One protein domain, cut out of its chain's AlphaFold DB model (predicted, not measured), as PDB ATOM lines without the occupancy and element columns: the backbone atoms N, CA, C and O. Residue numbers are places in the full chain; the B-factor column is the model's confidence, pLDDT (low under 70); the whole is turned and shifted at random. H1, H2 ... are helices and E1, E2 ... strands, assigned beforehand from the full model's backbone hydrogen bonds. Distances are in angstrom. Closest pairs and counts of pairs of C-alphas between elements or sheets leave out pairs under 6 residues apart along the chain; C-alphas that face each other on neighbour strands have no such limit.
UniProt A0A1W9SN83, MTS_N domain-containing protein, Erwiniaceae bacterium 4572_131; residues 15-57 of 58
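Overview. This is residues 15 to 57 of the 58 residues of the protein "MTS_N domain-containing protein" of Erwiniaceae bacterium 4572_131 (UniProt A0A1W9SN83). Two short parallel strands, E1 and E2, lie side by side as a narrow ribbon, and the chain loops between them through the one-turn helix H1. Helix H2 sits beyond the last residues of the strands, at one end of the elongated outline. The 43 printed residues run E1, H1, E2, H2, of mixed class, with under half in named elements. The whole is only just compact, close to loose, with a radius of gyration of the C-alphas of 10.7 A and spans of 30 by 17 by 14 A.

Along the chain. E1, residues 21 to 24, begins at C-alpha 21 (200.849, 110.454, 257.621) and is 10.1 A long. H1 is residues 32 to 35. E2, residues 40 to 43, is 10.2 A long. H2, residues 48 to 55, is 10.6 A long and ends at C-alpha 55 (206.044, 120.674, 241.111).

Arrangement. E1 and E2 are parallel neighbours at 15 degrees, with N 22 and O 40 2.8 A apart, within hydrogen-bond range. E1, H1 and E2 form a strand-helix-strand unit, parallel strands joined through a helix, with a right-handed crossover. The closest C-alphas of H1 and E2, Pro 33 and Thr 41, are 7.3 A apart. H2 is apart from E1 and H1. In H2 every O i to N i+4 pair is within hydrogen-bond range; H1 is too short for such a pair.

Size, cuts and confidence. The C-alphas farthest apart, Lys 15 and Asn 49, are 31.2 A apart. The printed part has no cut and no long link, and no printed residue is under 70 in pLDDT.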
ATOM      1  N   LYS A  15     200.175 121.105 265.318       95.25
ATOM      2  CA  LYS A  15     200.774 120.163 266.284       95.25
ATOM      3  C   LYS A  15     200.188 118.749 266.169       95.25
ATOM      4  O   LYS A  15     200.929 117.793 266.364       95.25
ATOM      5  N   LYS A  16     198.908 118.611 265.802       94.88
ATOM      6  CA  LYS A  16     198.232 117.310 265.650       94.88
ATOM      7  C   LYS A  16     198.785 116.478 264.487       94.88
ATOM      8  O   LYS A  16     198.641 115.261 264.499       94.88
ATOM      9  N   PHE A  17     199.414 117.124 263.505       95.12
ATOM     10  CA  PHE A  17     199.837 116.492 262.255       95.12
ATOM     11  C   PHE A  17     201.317 116.092 262.229       95.12
ATOM     12  O   PHE A  17     201.691 115.261 261.404       95.12
ATOM     13  N   LYS A  18     202.141 116.600 263.160       95.81
ATOM     14  CA  LYS A  18     203.600 116.365 263.193       95.81
ATOM     15  C   LYS A  18     203.996 114.889 263.099       95.81
ATOM     16  O   LYS A  18     204.942 114.561 262.399       95.81
ATOM     17  N   THR A  19     203.269 113.999 263.772       96.19
ATOM     18  CA  THR A  19     203.556 112.551 263.807       96.19
ATOM     19  C   THR A  19     202.651 111.732 262.884       96.19
ATOM     20  O   THR A  19     202.628 110.505 262.952       96.19
ATOM     21  N   LYS A  20     201.856 112.387 262.031       96.88
ATOM     22  CA  LYS A  20     200.839 111.729 261.203       96.88
ATOM     23  C   LYS A  20     201.299 111.606 259.754       96.88
ATOM     24  O   LYS A  20     202.026 112.456 259.243       96.88
ATOM     25  N   LYS A  21     200.842 110.541 259.088       97.12
ATOM     26  CA  LYS A  21     200.849 110.454 257.621       97.12
ATOM     27  C   LYS A  21     199.620 111.211 257.130       97.12
ATOM     28  O   LYS A  21     198.510 110.856 257.517       97.12
ATOM     29  N   VAL A  22     199.815 112.251 256.331       96.31
ATOM     30  CA  VAL A  22     198.742 113.134 255.868       96.31
ATOM     31  C   VAL A  22     198.602 113.004 254.358       96.31
ATOM     32  O   VAL A  22     199.588 113.066 253.623       96.31
ATOM     33  N   PHE A  23     197.368 112.798 253.907       95.50
ATOM     34  CA  PHE A  23     197.000 112.756 252.499       95.50
ATOM     35  C   PHE A  23     196.130 113.972 252.182       95.50
ATOM     36  O   PHE A  23     195.055 114.122 252.759       95.50
ATOM     37  N   PHE A  24     196.608 114.841 251.294       94.19
ATOM     38  CA  PHE A  24     195.864 115.996 250.803       94.19
ATOM     39  C   PHE A  24     195.208 115.671 249.465       94.19
ATOM     40  O   PHE A  24     195.864 115.162 248.555       94.19
ATOM     41  N   SER A  25     193.924 115.991 249.342       93.00
ATOM     42  CA  SER A  25     193.145 115.847 248.115       93.00
ATOM     43  C   SER A  25     192.056 116.918 248.038       93.00
ATOM     44  O   SER A  25     191.815 117.653 248.997       93.00
ATOM     45  N   GLY A  26     191.394 116.998 246.885       90.12
ATOM     46  CA  GLY A  26     190.343 117.974 246.628       90.12
ATOM     47  C   GLY A  26     190.904 119.267 246.047       90.12
ATOM     48  O   GLY A  26     191.814 119.246 245.221       90.12
ATOM     49  N   ASN A  27     190.327 120.394 246.452       88.31
ATOM     50  CA  ASN A  27     190.657 121.707 245.911       88.31
ATOM     51  C   ASN A  27     191.900 122.300 246.602       88.31
ATOM     52  O   ASN A  27     191.788 123.033 247.585       88.31
ATOM     53  N   ILE A  28     193.084 121.944 246.101       88.81
ATOM     54  CA  ILE A  28     194.374 122.434 246.603       88.81
ATOM     55  C   ILE A  28     194.702 123.748 245.892       88.81
ATOM     56  O   ILE A  28     195.110 123.749 244.736       88.81
ATOM     57  N   GLN A  29     194.484 124.867 246.581       84.88
ATOM     58  CA  GLN A  29     194.604 126.214 246.002       84.88
ATOM     59  C   GLN A  29     195.920 126.919 246.339       84.88
ATOM     60  O   GLN A  29     196.249 127.940 245.741       84.88
ATOM     61  N   ASP A  30     196.649 126.413 247.326       87.69
ATOM     62  CA  ASP A  30     197.874 127.012 247.830       87.69
ATOM     63  C   ASP A  30     198.906 125.939 248.181       87.69
ATOM     64  O   ASP A  30     198.631 124.737 248.201       87.69
ATOM     65  N   ASP A  31     200.118 126.390 248.488       88.62
ATOM     66  CA  ASP A  31     201.249 125.506 248.772       88.62
ATOM     67  C   ASP A  31     201.273 125.070 250.253       88.62
ATOM     68  O   ASP A  31     202.293 124.626 250.787       88.62
ATOM     69  N   PHE A  32     200.124 125.157 250.944       91.88
ATOM     70  CA  PHE A  32     199.973 124.723 252.332       91.88
ATOM     71  C   PHE A  32     200.443 123.288 252.584       91.88
ATOM     72  O   PHE A  32     201.140 123.090 253.587       91.88
ATOM     73  N   PRO A  33     200.140 122.299 251.717       91.81
ATOM     74  CA  PRO A  33     200.609 120.932 251.914       91.81
ATOM     75  C   PRO A  33     202.134 120.803 252.050       91.81
ATOM     76  O   PRO A  33     202.591 119.889 252.734       91.81
ATOM     77  N   LEU A  34     202.914 121.715 251.449       88.62
ATOM     78  CA  LEU A  34     204.378 121.768 251.599       88.62
ATOM     79  C   LEU A  34     204.793 122.369 252.946       88.62
ATOM     80  O   LEU A  34     205.774 121.946 253.547       88.62
ATOM     81  N   SER A  35     204.036 123.354 253.432       87.75
ATOM     82  CA  SER A  35     204.345 124.081 254.670       87.75
ATOM     83  C   SER A  35     203.986 123.317 255.953       87.75
ATOM     84  O   SER A  35     204.481 123.644 257.038       87.75
ATOM     85  N   LEU A  36     203.107 122.311 255.870       92.62
ATOM     86  CA  LEU A  36     202.676 121.556 257.040       92.62
ATOM     87  C   LEU A  36     203.721 120.500 257.422       92.62
ATOM     88  O   LEU A  36     203.942 119.529 256.705       92.62
ATOM     89  N   SER A  37     204.305 120.646 258.612       93.94
ATOM     90  CA  SER A  37     205.178 119.622 259.196       93.94
ATOM     91  C   SER A  37     204.375 118.363 259.539       93.94
ATOM     92  O   SER A  37     203.492 118.396 260.404       93.94
ATOM     93  N   THR A  38     204.692 117.258 258.865       95.81
ATOM     94  CA  THR A  38     204.095 115.934 259.079       95.81
ATOM     95  C   THR A  38     205.167 114.848 259.019       95.81
ATOM     96  O   THR A  38     206.286 115.099 258.574       95.81
ATOM     97  N   MET A  39     204.831 113.626 259.438       96.38
ATOM     98  CA  MET A  39     205.744 112.486 259.306       96.38
ATOM     99  C   MET A  39     205.882 112.051 257.841       96.38
ATOM    100  O   MET A  39     206.941 111.602 257.411       96.38
ATOM    101  N   ARG A  40     204.790 112.135 257.076       95.50
ATOM    102  CA  ARG A  40     204.784 111.879 255.635       95.50
ATOM    103  C   ARG A  40     203.604 112.595 255.005       95.50
ATOM    104  O   ARG A  40     202.465 112.306 255.364       95.50
ATOM    105  N   THR A  41     203.876 113.425 254.009       94.81
ATOM    106  CA  THR A  41     202.843 114.074 253.205       94.81
ATOM    107  C   THR A  41     202.705 113.355 251.864       94.81
ATOM    108  O   THR A  41     203.697 113.060 251.200       94.81
ATOM    109  N   LYS A  42     201.471 113.051 251.461       94.62
ATOM    110  CA  LYS A  42     201.112 112.678 250.089       94.62
ATOM    111  C   LYS A  42     200.072 113.663 249.579       94.62
ATOM    112  O   LYS A  42     199.195 114.071 250.337       94.62
ATOM    113  N   ILE A  43     200.167 114.028 248.311       93.75
ATOM    114  CA  ILE A  43     199.283 115.014 247.698       93.75
ATOM    115  C   ILE A  43     198.730 114.407 246.419       93.75
ATOM    116  O   ILE A  43     199.496 113.899 245.602       93.75
ATOM    117  N   ASN A  44     197.410 114.428 246.277       93.56
ATOM    118  CA  ASN A  44     196.723 113.972 245.084       93.56
ATOM    119  C   ASN A  44     196.057 115.154 244.385       93.56
ATOM    120  O   ASN A  44     195.111 115.742 244.913       93.56
ATOM    121  N   PHE A  45     196.543 115.462 243.188       90.31
ATOM    122  CA  PHE A  45     195.949 116.460 242.311       90.31
ATOM    123  C   PHE A  45     194.955 115.785 241.376       90.31
ATOM    124  O   PHE A  45     195.266 114.762 240.771       90.31
ATOM    125  N   HIS A  46     193.763 116.363 241.245       87.56
ATOM    126  CA  HIS A  46     192.764 115.847 240.309       87.56
ATOM    127  C   HIS A  46     193.127 116.178 238.854       87.56
ATOM    128  O   HIS A  46     192.783 115.427 237.943       87.56
ATOM    129  N   LYS A  47     193.806 117.306 238.613       87.38
ATOM    130  CA  LYS A  47     194.257 117.709 237.277       87.38
ATOM    131  C   LYS A  47     195.770 117.582 237.170       87.38
ATOM    132  O   LYS A  47     196.508 117.934 238.088       87.38
ATOM    133  N   TYR A  48     196.227 117.119 236.011       87.56
ATOM    134  CA  TYR A  48     197.652 116.987 235.722       87.56
ATOM    135  C   TYR A  48     198.376 118.340 235.747       87.56
ATOM    136  O   TYR A  48     199.455 118.438 236.325       87.56
ATOM    137  N   ASN A  49     197.759 119.390 235.195       89.06
ATOM    138  CA  ASN A  49     198.344 120.734 235.183       89.06
ATOM    139  C   ASN A  49     198.595 121.256 236.603       89.06
ATOM    140  O   ASN A  49     199.694 121.721 236.875       89.06
ATOM    141  N   ASP A  50     197.648 121.058 237.528       85.94
ATOM    142  CA  ASP A  50     197.813 121.446 238.936       85.94
ATOM    143  C   ASP A  50     199.027 120.742 239.570       85.94
ATOM    144  O   ASP A  50     199.790 121.354 240.313       85.94
ATOM    145  N   CYS A  51     199.255 119.466 239.235       87.81
ATOM    146  CA  CYS A  51     200.432 118.719 239.686       87.81
ATOM    147  C   CYS A  51     201.736 119.295 239.117       87.81
ATOM    148  O   CYS A  51     202.723 119.428 239.841       87.81
ATOM    149  N   ILE A  52     201.754 119.635 237.827       89.19
ATOM    150  CA  ILE A  52     202.927 120.213 237.163       89.19
ATOM    151  C   ILE A  52     203.245 121.595 237.731       89.19
ATOM    152  O   ILE A  52     204.398 121.870 238.056       89.19
ATOM    153  N   ASP A  53     202.234 122.440 237.900       87.50
ATOM    154  CA  ASP A  53     202.406 123.782 238.445       87.50
ATOM    155  C   ASP A  53     202.832 123.743 239.909       87.50
ATOM    156  O   ASP A  53     203.690 124.521 240.315       87.50
ATOM    157  N   PHE A  54     202.326 122.784 240.682       85.12
ATOM    158  CA  PHE A  54     202.791 122.553 242.043       85.12
ATOM    159  C   PHE A  54     204.244 122.061 242.094       85.12
ATOM    160  O   PHE A  54     205.021 122.536 242.918       85.12
ATOM    161  N   LYS A  55     204.653 121.156 241.193       84.75
ATOM    162  CA  LYS A  55     206.044 120.674 241.111       84.75
ATOM    163  C   LYS A  55     207.046 121.776 240.780       84.75
ATOM    164  O   LYS A  55     208.162 121.707 241.269       84.75
ATOM    165  N   LYS A  56     206.666 122.781 239.986       86.00
ATOM    166  CA  LYS A  56     207.539 123.929 239.670       86.00
ATOM    167  C   LYS A  56     207.856 124.808 240.887       86.00
ATOM    168  O   LYS A  56     208.761 125.629 240.806       86.00
ATOM    169  N   LYS A  57     207.081 124.693 241.969       79.19
ATOM    170  CA  LYS A  57     207.238 125.496 243.190       79.19
ATOM    171  C   LYS A  57     208.060 124.811 244.286       79.19
ATOM    172  O   LYS A  57     208.308 125.441 245.312       79.19
TER     173      LYS A  57